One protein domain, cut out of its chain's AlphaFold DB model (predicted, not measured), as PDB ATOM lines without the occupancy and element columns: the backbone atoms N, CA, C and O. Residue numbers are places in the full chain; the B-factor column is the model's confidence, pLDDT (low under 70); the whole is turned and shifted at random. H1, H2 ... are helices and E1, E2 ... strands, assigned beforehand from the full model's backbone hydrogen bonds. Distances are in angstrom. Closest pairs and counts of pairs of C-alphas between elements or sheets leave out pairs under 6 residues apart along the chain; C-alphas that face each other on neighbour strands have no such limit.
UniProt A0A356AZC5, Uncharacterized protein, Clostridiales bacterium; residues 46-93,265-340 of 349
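Overview. This is residues 46 to 93 and 265 to 340 of the 349 residues of an uncharacterized protein of Clostridiales bacterium (UniProt A0A356AZC5). Two antiparallel sheets lie face to face as an elongated sandwich, with the long strands E3 and E7 in one sheet and E4 and E8 in the other, running along its length. The larger sheet is strongly twisted and ends at one edge in the short hairpin of E5 and E6, while the small helix H1, which follows E8 by a tight link, only grazes this sheet near the last residues of E8, with the C-alphas of Ile 329 and Val 336 6.3 A apart. The printed part has 124 residues, with eight named strands, E1 to E8, followed by one named helix, H1; the sheets run E2 - E8 - E4 - E6 - E5 and E1 - E3 - E7, and the class is mostly strand. The whole is only just loose, close to compact, with a radius of gyration of the C-alphas of 16.9 A and spans of 53 by 28 by 24 A.

Arrangement. E1, residues 46 to 48, is an edge strand antiparallel to E3, residues 65 to 74, and N 46 and O 73 are 2.9 A apart, within hydrogen-bond range. E7, residues 297 to 306, is antiparallel to E3 at 161 degrees, with N 68 and O 302 within hydrogen-bond range at 2.8 A. In the other sheet, edge strand E2, residues 54 to 56, is antiparallel to E8, residues 318 to 330, with N 56 and O 320 2.8 A apart. E8 is antiparallel to E4, residues 80 to 92, at 164 degrees, with N 85 and O 325 2.8 A apart. E6, residues 277 to 280, is antiparallel to E4 at 139 degrees, with N 84 and O 278 2.8 A apart. E6 forms a hairpin with edge strand E5, residues 271 to 274, and N 272 and O 279 are 2.8 A apart. In the sandwich, two sheets face to face, the facing parts are 8.6 A centre to centre and their best planes 15 degrees apart. E3 and E8 are only just apart, their closest C-alphas 8.4 A from each other. H1, residues 335 to 339, only grazes the five-strand sheet; its closest C-alphas to E8 are those of Val 336 and Ile 329, 6.3 A apart. In H1 every O i to N i+4 pair is within hydrogen-bond range.

Along the chain. E1 begins at C-alpha 46, (138.243, 97.977, 106.532). From first to last C-alpha, E3 is 29.6 A long, E4 37.6 A, E7 29.5 A and E8 39.6 A. E8 begins at C-alpha 318, (138.216, 122.028, 124.294), and H1 ends at C-alpha 339, (134.475, 108.781, 89.956).

Size, cuts and confidence. The C-alphas farthest apart, those of Tyr 288 and Asp 313, are 54.1 A from each other. Residues 94 to 264 are not printed, and C-alphas 93 and 265 are 24.4 A apart across this cut. The links E6 to E7 and E7 to E8 are long. Mean pLDDT of the printed part is 80.3; residues 47 to 60, 91 to 93, 316 to 319 and 321 to 323 are under 70.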
ATOM      1  N   GLU A  46     138.366  97.826 105.092       74.88
ATOM      2  CA  GLU A  46     138.243  97.977 106.532       74.88
ATOM      3  C   GLU A  46     139.320  98.967 106.966       74.88
ATOM      4  O   GLU A  46     140.468  98.831 106.555       74.88
ATOM      5  N   ALA A  47     138.959  99.984 107.740       59.91
ATOM      6  CA  ALA A  47     139.920 100.889 108.356       59.91
ATOM      7  C   ALA A  47     139.878 100.644 109.870       59.91
ATOM      8  O   ALA A  47     138.828 100.820 110.485       59.91
ATOM      9  N   GLY A  48     140.987 100.161 110.426       51.72
ATOM     10  CA  GLY A  48     141.165  99.806 111.826       51.72
ATOM     11  C   GLY A  48     141.458 101.016 112.711       51.72
ATOM     12  O   GLY A  48     142.195 101.924 112.325       51.72
ATOM     13  N   GLY A  49     140.839 100.975 113.892       39.00
ATOM     14  CA  GLY A  49     140.733 102.002 114.928       39.00
ATOM     15  C   GLY A  49     139.273 102.039 115.393       39.00
ATOM     16  O   GLY A  49     138.385 102.285 114.578       39.00
ATOM     17  N   GLU A  50     138.980 101.720 116.656       29.12
ATOM     18  CA  GLU A  50     137.620 101.888 117.189       29.12
ATOM     19  C   GLU A  50     137.184 103.355 116.996       29.12
ATOM     20  O   GLU A  50     137.811 104.265 117.528       29.12
ATOM     21  N   GLY A  51     136.125 103.583 116.213       33.53
ATOM     22  CA  GLY A  51     135.534 104.906 115.991       33.53
ATOM     23  C   GLY A  51     136.178 105.716 114.857       33.53
ATOM     24  O   GLY A  51     137.367 106.009 114.833       33.53
ATOM     25  N   THR A  52     135.360 106.166 113.907       36.00
ATOM     26  CA  THR A  52     135.742 107.062 112.795       36.00
ATOM     27  C   THR A  52     135.894 108.524 113.249       36.00
ATOM     28  O   THR A  52     135.381 109.466 112.643       36.00
ATOM     29  N   GLY A  53     136.636 108.719 114.332       44.22
ATOM     30  CA  GLY A  53     136.965 110.007 114.917       44.22
ATOM     31  C   GLY A  53     137.893 109.786 116.099       44.22
ATOM     32  O   GLY A  53     137.471 109.197 117.089       44.22
ATOM     33  N   GLN A  54     139.142 110.235 116.003       52.19
ATOM     34  CA  GLN A  54     140.013 110.269 117.173       52.19
ATOM     35  C   GLN A  54     139.792 111.592 117.889       52.19
ATOM     36  O   GLN A  54     139.904 112.672 117.300       52.19
ATOM     37  N   ILE A  55     139.398 111.479 119.153       49.38
ATOM     38  CA  ILE A  55     139.262 112.607 120.060       49.38
ATOM     39  C   ILE A  55     140.602 112.741 120.770       49.38
ATOM     40  O   ILE A  55     140.993 111.843 121.514       49.38
ATOM     41  N   ILE A  56     141.288 113.862 120.560       57.81
ATOM     42  CA  ILE A  56     142.355 114.278 121.466       57.81
ATOM     43  C   ILE A  56     141.648 114.781 122.716       57.81
ATOM     44  O   ILE A  56     141.145 115.910 122.766       57.81
ATOM     45  N   ASP A  57     141.523 113.879 123.682       48.03
ATOM     46  CA  ASP A  57     140.994 114.170 125.001       48.03
ATOM     47  C   ASP A  57     142.144 114.489 125.955       48.03
ATOM     48  O   ASP A  57     143.145 113.771 126.019       48.03
ATOM     49  N   GLY A  58     142.019 115.600 126.674       52.06
ATOM     50  CA  GLY A  58     143.026 116.064 127.617       52.06
ATOM     51  C   GLY A  58     143.449 117.517 127.427       52.06
ATOM     52  O   GLY A  58     143.111 118.198 126.461       52.06
ATOM     53  N   ASN A  59     144.198 118.003 128.414       60.38
ATOM     54  CA  ASN A  59     144.727 119.363 128.487       60.38
ATOM     55  C   ASN A  59     145.858 119.571 127.458       60.38
ATOM     56  O   ASN A  59     147.026 119.656 127.841       60.38
ATOM     57  N   TRP A  60     145.508 119.594 126.168       69.94
ATOM     58  CA  TRP A  60     146.427 119.809 125.051       69.94
ATOM     59  C   TRP A  60     146.950 121.248 125.103       69.94
ATOM     60  O   TRP A  60     146.200 122.208 124.923       69.94
ATOM     61  N   ASN A  61     148.230 121.407 125.429       77.12
ATOM     62  CA  ASN A  61     148.860 122.709 125.612       77.12
ATOM     63  C   ASN A  61     149.467 123.206 124.295       77.12
ATOM     64  O   ASN A  61     149.881 122.408 123.451       77.12
ATOM     65  N   PRO A  62     149.580 124.533 124.117       81.00
ATOM     66  CA  PRO A  62     150.353 125.132 123.038       81.00
ATOM     67  C   PRO A  62     151.700 124.435 122.785       81.00
ATOM     68  O   PRO A  62     152.585 124.442 123.641       81.00
ATOM     69  N   GLY A  63     151.869 123.877 121.584       77.38
ATOM     70  CA  GLY A  63     153.079 123.169 121.162       77.38
ATOM     71  C   GLY A  63     153.032 121.646 121.295       77.38
ATOM     72  O   GLY A  63     153.907 120.998 120.714       77.38
ATOM     73  N   ASP A  64     152.032 121.089 121.980       82.06
ATOM     74  CA  ASP A  64     151.852 119.645 122.116       82.06
ATOM     75  C   ASP A  64     151.563 118.992 120.755       82.06
ATOM     76  O   ASP A  64     151.013 119.602 119.829       82.06
ATOM     77  N   THR A  65     151.967 117.728 120.634       85.69
ATOM     78  CA  THR A  65     151.820 116.919 119.422       85.69
ATOM     79  C   THR A  65     151.214 115.573 119.749       85.69
ATOM     80  O   THR A  65     151.524 115.025 120.805       85.69
ATOM     81  N   ASP A  66     150.440 115.029 118.820       81.94
ATOM     82  CA  ASP A  66     149.886 113.684 118.930       81.94
ATOM     83  C   ASP A  66     149.973 112.961 117.581       81.94
ATOM     84  O   ASP A  66     149.836 113.600 116.531       81.94
ATOM     85  N   ASP A  67     150.256 111.663 117.627       82.31
ATOM     86  CA  ASP A  67     150.518 110.818 116.461       82.31
ATOM     87  C   ASP A  67     149.374 109.819 116.285       82.31
ATOM     88  O   ASP A  67     148.886 109.232 117.249       82.31
ATOM     89  N   PHE A  68     148.965 109.618 115.037       75.12
ATOM     90  CA  PHE A  68     147.820 108.804 114.669       75.12
ATOM     91  C   PHE A  68     148.154 107.911 113.489       75.12
ATOM     92  O   PHE A  68     148.586 108.377 112.430       75.12
ATOM     93  N   ASP A  69     147.862 106.633 113.661       78.00
ATOM     94  CA  ASP A  69     147.985 105.602 112.656       78.00
ATOM     95  C   ASP A  69     146.630 104.935 112.409       78.00
ATOM     96  O   ASP A  69     145.967 104.424 113.310       78.00
ATOM     97  N   TRP A  70     146.210 104.928 111.146       80.75
ATOM     98  CA  TRP A  70     145.077 104.122 110.700       80.75
ATOM     99  C   TRP A  70     145.575 103.027 109.773       80.75
ATOM    100  O   TRP A  70     146.200 103.303 108.743       80.75
ATOM    101  N   GLU A  71     145.257 101.783 110.115       86.06
ATOM    102  CA  GLU A  71     145.485 100.635 109.244       86.06
ATOM    103  C   GLU A  71     144.292 100.469 108.304       86.06
ATOM    104  O   GLU A  71     143.165 100.287 108.748       86.06
ATOM    105  N   ILE A  72     144.516 100.518 106.994       86.19
ATOM    106  CA  ILE A  72     143.469 100.322 105.990       86.19
ATOM    107  C   ILE A  72     143.736  99.027 105.239       86.19
ATOM    108  O   ILE A  72     144.730  98.901 104.528       86.19
ATOM    109  N   ILE A  73     142.816  98.079 105.360       88.56
ATOM    110  CA  ILE A  73     142.889  96.741 104.790       88.56
ATOM    111  C   ILE A  73     141.906  96.637 103.628       88.56
ATOM    112  O   ILE A  73     140.701  96.813 103.799       88.56
ATOM    113  N   ASN A  74     142.381  96.274 102.437       89.81
ATOM    114  CA  ASN A  74     141.479  95.892 101.351       89.81
ATOM    115  C   ASN A  74     140.963  94.467 101.575       89.81
ATOM    116  O   ASN A  74     141.634  93.509 101.195       89.81
ATOM    117  N   LYS A  75     139.771  94.315 102.160       89.50
ATOM    118  CA  LYS A  75     139.084  93.020 102.330       89.50
ATOM    119  C   LYS A  75     138.459  92.506 101.030       89.50
ATOM    120  O   LYS A  75     138.280  91.296 100.875       89.50
ATOM    121  N   GLY A  76     138.239  93.397 100.064       82.31
ATOM    122  CA  GLY A  76     137.699  93.087  98.750       82.31
ATOM    123  C   GLY A  76     138.566  92.130  97.930       82.31
ATOM    124  O   GLY A  76     139.756  91.901  98.176       82.31
ATOM    125  N   THR A  77     137.958  91.553  96.896       86.62
ATOM    126  CA  THR A  77     138.652  90.637  95.981       86.62
ATOM    127  C   THR A  77     139.348  91.359  94.829       86.62
ATOM    128  O   THR A  77     140.250  90.791  94.206       86.62
ATOM    129  N   LYS A  78     138.971  92.612  94.540       88.38
ATOM    130  CA  LYS A  78     139.596  93.449  93.503       88.38
ATOM    131  C   LYS A  78     140.651  94.382  94.082       88.38
ATOM    132  O   LYS A  78     140.570  94.805  95.228       88.38
ATOM    133  N   ALA A  79     141.627  94.725  93.249       91.88
ATOM    134  CA  ALA A  79     142.624  95.731  93.571       91.88
ATOM    135  C   ALA A  79     142.025  97.144  93.473       91.88
ATOM    136  O   ALA A  79     141.269  97.422  92.532       91.88
ATOM    137  N   VAL A  80     142.374  98.032  94.403       91.75
ATOM    138  CA  VAL A  80     141.721  99.335  94.599       91.75
ATOM    139  C   VAL A  80     142.715 100.493  94.668       91.75
ATOM    140  O   VAL A  80     143.855 100.327  95.092       91.75
ATOM    141  N   TYR A  81     142.256 101.675  94.273       93.75
ATOM    142  CA  TYR A  81     142.829 102.953  94.679       93.75
ATOM    143  C   TYR A  81     142.120 103.440  95.936       93.75
ATOM    144  O   TYR A  81     140.905 103.269  96.051       93.75
ATOM    145  N   ILE A  82     142.858 104.084  96.840       91.44
ATOM    146  CA  ILE A  82     142.328 104.603  98.105       91.44
ATOM    147  C   ILE A  82     142.594 106.105  98.189       91.44
ATOM    148  O   ILE A  82     143.669 106.578  97.813       91.44
ATOM    149  N   ARG A  83     141.615 106.864  98.683       92.06
ATOM    150  CA  ARG A  83     141.805 108.259  99.089       92.06
ATOM    151  C   ARG A  83     141.215 108.514 100.470       92.06
ATOM    152  O   ARG A  83     140.252 107.860 100.854       92.06
ATOM    153  N   ALA A  84     141.767 109.482 101.185       87.12
ATOM    154  CA  ALA A  84     141.302 109.929 102.487       87.12
ATOM    155  C   ALA A  84     140.887 111.403 102.432       87.12
ATOM    156  O   ALA A  84     141.524 112.215 101.752       87.12
ATOM    157  N   LYS A  85     139.834 111.753 103.168       84.69
ATOM    158  CA  LYS A  85     139.423 113.131 103.436       84.69
ATOM    159  C   LYS A  85     139.424 113.369 104.938       84.69
ATOM    160  O   LYS A  85     138.873 112.563 105.682       84.69
ATOM    161  N   LEU A  86     140.020 114.480 105.348       79.31
ATOM    162  CA  LEU A  86     140.091 114.897 106.744       79.31
ATOM    163  C   LEU A  86     138.976 115.896 107.045       79.31
ATOM    164  O   LEU A  86     138.680 116.767 106.223       79.31
ATOM    165  N   ASP A  87     138.405 115.775 108.232       74.50
ATOM    166  CA  ASP A  87     137.525 116.751 108.857       74.50
ATOM    167  C   ASP A  87     138.052 117.002 110.274       74.50
ATOM    168  O   ASP A  87     138.376 116.054 110.989       74.50
ATOM    169  N   MET A  88     138.234 118.265 110.640       76.25
ATOM    170  CA  MET A  88     138.985 118.682 111.825       76.25
ATOM    171  C   MET A  88     138.224 119.783 112.538       76.25
ATOM    172  O   MET A  88     138.107 120.890 112.005       76.25
ATOM    173  N   ASN A  89     137.741 119.486 113.741       71.00
ATOM    174  CA  ASN A  89     136.855 120.378 114.475       71.00
ATOM    175  C   ASN A  89     137.205 120.403 115.959       71.00
ATOM    176  O   ASN A  89     137.496 119.376 116.573       71.00
ATOM    177  N   TRP A  90     137.108 121.588 116.548       74.44
ATOM    178  CA  TRP A  90     137.085 121.731 117.994       74.44
ATOM    179  C   TRP A  90     135.683 121.436 118.499       74.44
ATOM    180  O   TRP A  90     134.718 122.101 118.126       74.44
ATOM    181  N   LEU A  91     135.578 120.459 119.385       62.72
ATOM    182  CA  LEU A  91     134.381 120.244 120.168       62.72
ATOM    183  C   LEU A  91     134.481 121.037 121.476       62.72
ATOM    184  O   LEU A  91     135.572 121.236 122.022       62.72
ATOM    185  N   PRO A  92     133.351 121.523 122.017       53.84
ATOM    186  CA  PRO A  92     133.326 121.885 123.429       53.84
ATOM    187  C   PRO A  92     133.763 120.669 124.278       53.84
ATOM    188  O   PRO A  92     133.654 119.543 123.795       53.84
ATOM    189  N   ASN A  93     134.282 120.885 125.500       52.47
ATOM    190  CA  ASN A  93     134.643 119.789 126.422       52.47
ATOM    191  C   ASN A  93     133.599 118.667 126.388       52.47
ATOM    192  O   ASN A  93     132.410 118.972 126.343       52.47
ATOM    193  N   THR A 265     150.384 117.100 109.861       90.06
ATOM    194  CA  THR A 265     151.587 116.647 109.163       90.06
ATOM    195  C   THR A 265     151.444 115.173 108.826       90.06
ATOM    196  O   THR A 265     151.311 114.349 109.717       90.06
ATOM    197  N   LEU A 266     151.516 114.822 107.545       89.88
ATOM    198  CA  LEU A 266     151.595 113.421 107.146       89.88
ATOM    199  C   LEU A 266     153.021 112.905 107.386       89.88
ATOM    200  O   LEU A 266     153.978 113.541 106.940       89.88
ATOM    201  N   LEU A 267     153.166 111.773 108.072       86.12
ATOM    202  CA  LEU A 267     154.475 111.187 108.383       86.12
ATOM    203  C   LEU A 267     154.951 110.209 107.294       86.12
ATOM    204  O   LEU A 267     156.153 110.034 107.098       86.12
ATOM    205  N   GLY A 268     154.022 109.627 106.528       79.81
ATOM    206  CA  GLY A 268     154.331 108.719 105.421       79.81
ATOM    207  C   GLY A 268     154.520 109.411 104.065       79.81
ATOM    208  O   GLY A 268     153.749 110.285 103.677       79.81
ATOM    209  N   GLU A 269     155.480 108.946 103.261       83.94
ATOM    210  CA  GLU A 269     155.669 109.439 101.884       83.94
ATOM    211  C   GLU A 269     154.720 108.789 100.868       83.94
ATOM    212  O   GLU A 269     154.709 109.174  99.700       83.94
ATOM    213  N   ASN A 270     153.909 107.806 101.265       91.50
ATOM    214  CA  ASN A 270     153.108 107.004 100.334       91.50
ATOM    215  C   ASN A 270     151.786 107.656  99.916       91.50
ATOM    216  O   ASN A 270     151.020 107.049  99.170       91.50
ATOM    217  N   TRP A 271     151.518 108.889 100.346       93.50
ATOM    218  CA  TRP A 271     150.306 109.613  99.977       93.50
ATOM    219  C   TRP A 271     150.618 110.917  99.239       93.50
ATOM    220  O   TRP A 271     151.689 111.507  99.378       93.50
ATOM    221  N   ILE A 272     149.668 111.363  98.423       93.62
ATOM    222  CA  ILE A 272     149.725 112.613  97.664       93.62
ATOM    223  C   ILE A 272     148.503 113.448  98.020       93.62
ATOM    224  O   ILE A 272     147.374 113.026  97.778       93.62
ATOM    225  N   TYR A 273     148.721 114.657  98.533       92.56
ATOM    226  CA  TYR A 273     147.644 115.620  98.722       92.56
ATOM    227  C   TYR A 273     147.279 116.302  97.397       92.56
ATOM    228  O   TYR A 273     148.143 116.857  96.714       92.56
ATOM    229  N   LYS A 274     145.995 116.278  97.029       93.12
ATOM    230  CA  LYS A 274     145.454 116.985  95.861       93.12
ATOM    231  C   LYS A 274     143.978 117.317  96.080       93.12
ATOM    232  O   LYS A 274     143.190 116.440  96.414       93.12
ATOM    233  N   ASN A 275     143.600 118.578  95.866       90.94
ATOM    234  CA  ASN A 275     142.207 119.054  95.892       90.94
ATOM    235  C   ASN A 275     141.405 118.624  97.142       90.94
ATOM    236  O   ASN A 275     140.252 118.214  97.034       90.94
ATOM    237  N   GLY A 276     142.011 118.697  98.333       89.00
ATOM    238  CA  GLY A 276     141.331 118.359  99.591       89.00
ATOM    239  C   GLY A 276     141.291 116.867  99.937       89.00
ATOM    240  O   GLY A 276     140.673 116.506 100.935       89.00
ATOM    241  N   TYR A 277     141.955 116.015  99.155       91.75
ATOM    242  CA  TYR A 277     142.072 114.581  99.409       91.75
ATOM    243  C   TYR A 277     143.536 114.146  99.467       91.75
ATOM    244  O   TYR A 277     144.388 114.685  98.759       91.75
ATOM    245  N   TYR A 278     143.811 113.125 100.272       92.19
ATOM    246  CA  TYR A 278     145.078 112.403 100.288       92.19
ATOM    247  C   TYR A 278     144.899 111.102  99.516       92.19
ATOM    248  O   TYR A 278     144.074 110.280  99.888       92.19
ATOM    249  N   TYR A 279     145.652 110.908  98.442       94.12
ATOM    250  CA  TYR A 279     145.590 109.719  97.594       94.12
ATOM    251  C   TYR A 279     146.760 108.799  97.912       94.12
ATOM    252  O   TYR A 279     147.904 109.252  97.862       94.12
ATOM    253  N   TYR A 280     146.494 107.530  98.206       94.56
ATOM    254  CA  TYR A 280     147.559 106.548  98.368       94.56
ATOM    255  C   TYR A 280     148.192 106.267  97.004       94.56
ATOM    256  O   TYR A 280     147.472 106.012  96.048       94.56
ATOM    257  N   LYS A 281     149.521 106.356  96.889       93.94
ATOM    258  CA  LYS A 281     150.240 106.373  95.601       93.94
ATOM    259  C   LYS A 281     150.033 105.113  94.766       93.94
ATOM    260  O   LYS A 281     149.907 105.215  93.545       93.94
ATOM    261  N   ASP A 282     150.001 103.961  95.425       92.56
ATOM    262  CA  ASP A 282     150.007 102.658  94.771       92.56
ATOM    263  C   ASP A 282     148.621 102.004  94.756       92.56
ATOM    264  O   ASP A 282     147.704 102.366  95.490       92.56
ATOM    265  N   VAL A 283     148.456 100.999  93.900       93.44
ATOM    266  CA  VAL A 283     147.257 100.156  93.913       93.44
ATOM    267  C   VAL A 283     147.358  99.164  95.069       93.44
ATOM    268  O   VAL A 283     148.324  98.407  95.150       93.44
ATOM    269  N   VAL A 284     146.329  99.099  95.913       93.44
ATOM    270  CA  VAL A 284     146.234  98.094  96.980       93.44
ATOM    271  C   VAL A 284     145.620  96.815  96.403       93.44
ATOM    272  O   VAL A 284     144.493  96.861  95.897       93.44
ATOM    273  N   PRO A 285     146.315  95.663  96.426       94.25
ATOM    274  CA  PRO A 285     145.803  94.440  95.817       94.25
ATOM    275  C   PRO A 285     144.577  93.900  96.568       94.25
ATOM    276  O   PRO A 285     144.385  94.175  97.747       94.25
ATOM    277  N   GLY A 286     143.730  93.136  95.872       92.00
ATOM    278  CA  GLY A 286     142.603  92.410  96.478       92.00
ATOM    279  C   GLY A 286     142.931  90.936  96.710       92.00
ATOM    280  O   GLY A 286     143.949  90.440  96.213       92.00
ATOM    281  N   SER A 287     142.051  90.210  97.406       90.75
ATOM    282  CA  SER A 287     142.295  88.808  97.801       90.75
ATOM    283  C   SER A 287     142.508  87.833  96.638       90.75
ATOM    284  O   SER A 287     143.124  86.789  96.826       90.75
ATOM    285  N   TYR A 288     142.056  88.153  95.419       87.81
ATOM    286  CA  TYR A 288     142.314  87.306  94.246       87.81
ATOM    287  C   TYR A 288     143.759  87.369  93.754       87.81
ATOM    288  O   TYR A 288     144.249  86.408  93.167       87.81
ATOM    289  N   THR A 289     144.427  88.503  93.953       88.75
ATOM    290  CA  THR A 289     145.810  88.724  93.507       88.75
ATOM    291  C   THR A 289     146.816  88.607  94.643       88.75
ATOM    292  O   THR A 289     147.993  88.378  94.384       88.75
ATOM    293  N   GLN A 290     146.364  88.777  95.885       93.00
ATOM    294  CA  GLN A 290     147.203  88.722  97.071       93.00
ATOM    295  C   GLN A 290     146.419  88.113  98.233       93.00
ATOM    296  O   GLN A 290     145.495  88.733  98.746       93.00
ATOM    297  N   ALA A 291     146.773  86.891  98.632       89.31
ATOM    298  CA  ALA A 291     146.086  86.190  99.714       89.31
ATOM    299  C   ALA A 291     146.525  86.674 101.106       89.31
ATOM    300  O   ALA A 291     145.740  86.585 102.047       89.31
ATOM    301  N   ASP A 292     147.754  87.185 101.236       91.44
ATOM    302  CA  ASP A 292     148.268  87.720 102.495       91.44
ATOM    303  C   ASP A 292     147.607  89.069 102.803       91.44
ATOM    304  O   ASP A 292     147.642  90.001 101.997       91.44
ATOM    305  N   GLU A 293     146.970  89.166 103.965       90.25
ATOM    306  CA  GLU A 293     146.311  90.387 104.418       90.25
ATOM    307  C   GLU A 293     147.305  91.510 104.698       90.25
ATOM    308  O   GLU A 293     147.039  92.644 104.319       90.25
ATOM    309  N   THR A 294     148.480  91.192 105.242       90.06
ATOM    310  CA  THR A 294     149.504  92.196 105.571       90.06
ATOM    311  C   THR A 294     149.997  92.941 104.330       90.06
ATOM    312  O   THR A 294     150.314  94.123 104.389       90.06
ATOM    313  N   LEU A 295     149.984  92.272 103.173       90.38
ATOM    314  CA  LEU A 295     150.335  92.847 101.872       90.38
ATOM    315  C   LEU A 295     149.167  93.592 101.197       90.38
ATOM    316  O   LEU A 295     149.333  94.143 100.107       90.38
ATOM    317  N   ARG A 296     147.982  93.584 101.815       91.88
ATOM    318  CA  ARG A 296     146.785  94.353 101.428       91.88
ATOM    319  C   ARG A 296     146.421  95.426 102.457       91.88
ATOM    320  O   ARG A 296     145.383  96.073 102.297       91.88
ATOM    321  N   THR A 297     147.261  95.604 103.472       90.38
ATOM    322  CA  THR A 297     147.143  96.640 104.494       90.38
ATOM    323  C   THR A 297     148.066  97.802 104.152       90.38
ATOM    324  O   THR A 297     149.236  97.609 103.824       90.38
ATOM    325  N   ILE A 298     147.538  99.018 104.221       91.12
ATOM    326  CA  ILE A 298     148.303 100.261 104.121       91.12
ATOM    327  C   ILE A 298     148.139 101.062 105.405       91.12
ATOM    328  O   ILE A 298     147.159 100.889 106.123       91.12
ATOM    329  N   ILE A 299     149.078 101.966 105.666       89.19
ATOM    330  CA  ILE A 299     149.052 102.819 106.853       89.19
ATOM    331  C   ILE A 299     148.856 104.271 106.413       89.19
ATOM    332  O   ILE A 299     149.552 104.775 105.518       89.19
ATOM    333  N   PHE A 300     147.889 104.941 107.031       84.94
ATOM    334  CA  PHE A 300     147.766 106.392 107.007       84.94
ATOM    335  C   PHE A 300     148.335 106.924 108.320       84.94
ATOM    336  O   PHE A 300     147.688 106.817 109.354       84.94
ATOM    337  N   ASP A 301     149.562 107.438 108.262       86.94
ATOM    338  CA  ASP A 301     150.327 107.885 109.429       86.94
ATOM    339  C   ASP A 301     150.433 109.414 109.435       86.94
ATOM    340  O   ASP A 301     150.871 110.026 108.444       86.94
ATOM    341  N   ALA A 302     149.999 110.038 110.525       85.75
ATOM    342  CA  ALA A 302     149.909 111.480 110.658       85.75
ATOM    343  C   ALA A 302     150.213 111.970 112.075       85.75
ATOM    344  O   ALA A 302     149.946 111.306 113.063       85.75
ATOM    345  N   ARG A 303     150.697 113.207 112.160       86.44
ATOM    346  CA  ARG A 303     150.909 113.963 113.390       86.44
ATOM    347  C   ARG A 303     150.060 115.219 113.383       86.44
ATOM    348  O   ARG A 303     150.074 115.971 112.404       86.44
ATOM    349  N   LEU A 304     149.400 115.497 114.496       86.81
ATOM    350  CA  LEU A 304     148.814 116.799 114.783       86.81
ATOM    351  C   LEU A 304     149.715 117.585 115.732       86.81
ATOM    352  O   LEU A 304     150.368 117.019 116.605       86.81
ATOM    353  N   LYS A 305     149.751 118.906 115.563       88.19
ATOM    354  CA  LYS A 305     150.432 119.830 116.472       88.19
ATOM    355  C   LYS A 305     149.550 121.032 116.771       88.19
ATOM    356  O   LYS A 305     149.104 121.692 115.833       88.19
ATOM    357  N   LEU A 306     149.386 121.369 118.046       87.62
ATOM    358  CA  LEU A 306     148.716 122.600 118.451       87.62
ATOM    359  C   LEU A 306     149.662 123.801 118.284       87.62
ATOM    360  O   LEU A 306     150.716 123.885 118.918       87.62
ATOM    361  N   ASP A 307     149.306 124.728 117.399       89.19
ATOM    362  CA  ASP A 307     150.043 125.963 117.134       89.19
ATOM    363  C   ASP A 307     149.783 126.980 118.248       89.19
ATOM    364  O   ASP A 307     148.714 127.590 118.333       89.19
ATOM    365  N   GLY A 308     150.780 127.163 119.112       85.12
ATOM    366  CA  GLY A 308     150.676 128.061 120.254       85.12
ATOM    367  C   GLY A 308     150.467 129.526 119.887       85.12
ATOM    368  O   GLY A 308     149.762 130.222 120.609       85.12
ATOM    369  N   ASP A 309     150.987 129.982 118.746       87.50
ATOM    370  CA  ASP A 309     150.860 131.387 118.337       87.50
ATOM    371  C   ASP A 309     149.430 131.727 117.883       87.50
ATOM    372  O   ASP A 309     149.034 132.895 117.858       87.50
ATOM    373  N   LYS A 310     148.639 130.704 117.534       85.75
ATOM    374  CA  LYS A 310     147.236 130.820 117.109       85.75
ATOM    375  C   LYS A 310     146.238 130.307 118.145       85.75
ATOM    376  O   LYS A 310     145.035 130.307 117.885       85.75
ATOM    377  N   THR A 311     146.722 129.858 119.299       84.12
ATOM    378  CA  THR A 311     145.891 129.273 120.350       84.12
ATOM    379  C   THR A 311     145.783 130.251 121.512       84.12
ATOM    380  O   THR A 311     146.758 130.516 122.207       84.12
ATOM    381  N   ASP A 312     144.584 130.794 121.706       80.62
ATOM    382  CA  ASP A 312     144.233 131.674 122.823       80.62
ATOM    383  C   ASP A 312     143.279 130.969 123.815       80.62
ATOM    384  O   ASP A 312     142.901 129.807 123.629       80.62
ATOM    385  N   ASP A 313     142.874 131.682 124.869       72.44
ATOM    386  CA  ASP A 313     142.052 131.154 125.966       72.44
ATOM    387  C   ASP A 313     140.711 130.542 125.508       72.44
ATOM    388  O   ASP A 313     140.127 129.738 126.231       72.44
ATOM    389  N   LYS A 314     140.210 130.844 124.298       72.25
ATOM    390  CA  LYS A 314     138.939 130.273 123.808       72.25
ATOM    391  C   LYS A 314     139.022 128.772 123.501       72.25
ATOM    392  O   LYS A 314     137.980 128.112 123.441       72.25
ATOM    393  N   TYR A 315     140.237 128.252 123.298       75.69
ATOM    394  CA  TYR A 315     140.521 126.830 123.079       75.69
ATOM    395  C   TYR A 315     140.780 126.069 124.384       75.69
ATOM    396  O   TYR A 315     140.845 124.842 124.371       75.69
ATOM    397  N   GLN A 316     140.921 126.768 125.515       67.44
ATOM    398  CA  GLN A 316     141.186 126.130 126.799       67.44
ATOM    399  C   GLN A 316     139.998 125.254 127.216       67.44
ATOM    400  O   GLN A 316     138.853 125.706 127.229       67.44
ATOM    401  N   GLY A 317     140.271 123.991 127.562       63.44
ATOM    402  CA  GLY A 317     139.208 123.028 127.853       63.44
ATOM    403  C   GLY A 317     138.317 122.798 126.630       63.44
ATOM    404  O   GLY A 317     137.096 122.928 126.699       63.44
ATOM    405  N   ARG A 318     138.917 122.530 125.475       68.88
ATOM    406  CA  ARG A 318     138.216 122.028 124.294       68.88
ATOM    407  C   ARG A 318     138.831 120.696 123.911       68.88
ATOM    408  O   ARG A 318     140.035 120.514 124.061       68.88
ATOM    409  N   SER A 319     138.010 119.797 123.386       69.81
ATOM    410  CA  SER A 319     138.493 118.554 122.787       69.81
ATOM    411  C   SER A 319     138.660 118.779 121.290       69.81
ATOM    412  O   SER A 319     137.802 119.398 120.659       69.81
ATOM    413  N   PHE A 320     139.747 118.294 120.702       72.44
ATOM    414  CA  PHE A 320     139.927 118.351 119.253       72.44
ATOM    415  C   PHE A 320     139.573 117.004 118.641       72.44
ATOM    416  O   PHE A 320     140.023 115.969 119.127       72.44
ATOM    417  N   VAL A 321     138.768 117.009 117.580       69.62
ATOM    418  CA  VAL A 321     138.364 115.787 116.884       69.62
ATOM    419  C   VAL A 321     138.847 115.822 115.452       69.62
ATOM    420  O   VAL A 321     138.583 116.770 114.708       69.62
ATOM    421  N   ILE A 322     139.517 114.739 115.067       69.88
ATOM    422  CA  ILE A 322     139.881 114.446 113.690       69.88
ATOM    423  C   ILE A 322     139.077 113.249 113.194       69.88
ATOM    424  O   ILE A 322     139.167 112.143 113.721       69.88
ATOM    425  N   THR A 323     138.298 113.466 112.140       69.38
ATOM    426  CA  THR A 323     137.586 112.413 111.419       69.38
ATOM    427  C   THR A 323     138.260 112.193 110.077       69.38
ATOM    428  O   THR A 323     138.358 113.103 109.251       69.38
ATOM    429  N   VAL A 324     138.688 110.956 109.830       72.12
ATOM    430  CA  VAL A 324     139.263 110.541 108.548       72.12
ATOM    431  C   VAL A 324     138.263 109.657 107.818       72.12
ATOM    432  O   VAL A 324     137.852 108.612 108.313       72.12
ATOM    433  N   LYS A 325     137.851 110.082 106.624       78.12
ATOM    434  CA  LYS A 325     136.960 109.315 105.746       78.12
ATOM    435  C   LYS A 325     137.772 108.702 104.622       78.12
ATOM    436  O   LYS A 325     138.314 109.436 103.795       78.12
ATOM    437  N   PHE A 326     137.830 107.375 104.582       83.56
ATOM    438  CA  PHE A 326     138.478 106.628 103.508       83.56
ATOM    439  C   PHE A 326     137.467 106.223 102.439       83.56
ATOM    440  O   PHE A 326     136.363 105.770 102.734       83.56
ATOM    441  N   GLU A 327     137.866 106.359 101.181       85.44
ATOM    442  CA  GLU A 327     137.111 105.899 100.026       85.44
ATOM    443  C   GLU A 327     138.003 104.995  99.179       85.44
ATOM    444  O   GLU A 327     139.177 105.301  98.956       85.44
ATOM    445  N   ALA A 328     137.430 103.907  98.666       88.25
ATOM    446  CA  ALA A 328     138.109 102.995  97.760       88.25
ATOM    447  C   ALA A 328     137.355 102.869  96.440       88.25
ATOM    448  O   ALA A 328     136.124 102.832  96.405       88.25
ATOM    449  N   ILE A 329     138.104 102.751  95.350       89.56
ATOM    450  CA  ILE A 329     137.553 102.465  94.032       89.56
ATOM    451  C   ILE A 329     138.388 101.425  93.311       89.56
ATOM    452  O   ILE A 329     139.606 101.373  93.454       89.56
ATOM    453  N   GLN A 330     137.737 100.590  92.510       90.56
ATOM    454  CA  GLN A 330     138.417  99.587  91.704       90.56
ATOM    455  C   GLN A 330     139.485 100.227  90.796       90.56
ATOM    456  O   GLN A 330     139.238 101.220  90.116       90.56
ATOM    457  N   SER A 331     140.671  99.619  90.761       87.69
ATOM    458  CA  SER A 331     141.821 100.116  89.985       87.69
ATOM    459  C   SER A 331     141.741  99.841  88.479       87.69
ATOM    460  O   SER A 331     142.475 100.438  87.693       87.69
ATOM    461  N   SER A 332     140.855  98.939  88.057       85.31
ATOM    462  CA  SER A 332     140.664  98.557  86.657       85.31
ATOM    463  C   SER A 332     139.422  99.196  86.030       85.31
ATOM    464  O   SER A 332     138.651  99.892  86.687       85.31
ATOM    465  N   ASN A 333     139.248  98.983  84.720       84.12
ATOM    466  CA  ASN A 333     138.140  99.522  83.919       84.12
ATOM    467  C   ASN A 333     138.036 101.054  83.915       84.12
ATOM    468  O   ASN A 333     136.971 101.582  83.624       84.12
ATOM    469  N   LYS A 334     139.127 101.764  84.235       84.50
ATOM    470  CA  LYS A 334     139.160 103.233  84.314       84.50
ATOM    471  C   LYS A 334     138.129 103.822  85.296       84.50
ATOM    472  O   LYS A 334     137.866 105.014  85.227       84.50
ATOM    473  N   ALA A 335     137.620 103.033  86.250       86.12
ATOM    474  CA  ALA A 335     136.586 103.466  87.197       86.12
ATOM    475  C   ALA A 335     136.991 104.725  87.987       86.12
ATOM    476  O   ALA A 335     136.165 105.586  88.278       86.12
ATOM    477  N   VAL A 336     138.285 104.857  88.282       87.62
ATOM    478  CA  VAL A 336     138.845 106.026  88.964       87.62
ATOM    479  C   VAL A 336     138.743 107.321  88.145       87.62
ATOM    480  O   VAL A 336     138.526 108.366  88.746       87.62
ATOM    481  N   ASN A 337     138.803 107.272  86.806       87.88
ATOM    482  CA  ASN A 337     138.619 108.459  85.957       87.88
ATOM    483  C   ASN A 337     137.182 108.985  86.038       87.88
ATOM    484  O   ASN A 337     136.963 110.192  86.003       87.88
ATOM    485  N   ASP A 338     136.215 108.071  86.139       86.19
ATOM    486  CA  ASP A 338     134.796 108.420  86.154       86.19
ATOM    487  C   ASP A 338     134.381 108.973  87.522       86.19
ATOM    488  O   ASP A 338     133.677 109.977  87.602       86.19
ATOM    489  N   ALA A 339     134.833 108.342  88.611       87.31
ATOM    490  CA  ALA A 339     134.475 108.781  89.956       87.31
ATOM    491  C   ALA A 339     135.344 109.941  90.461       87.31
ATOM    492  O   ALA A 339     134.839 110.833  91.144       87.31
ATOM    493  N   TRP A 340     136.649 109.926  90.166       92.62
ATOM    494  CA  TRP A 340     137.648 110.864  90.691       92.62
ATOM    495  C   TRP A 340     138.440 111.533  89.550       92.62
ATOM    496  O   TRP A 340     139.657 111.374  89.489       92.62
TER     497      TRP A 340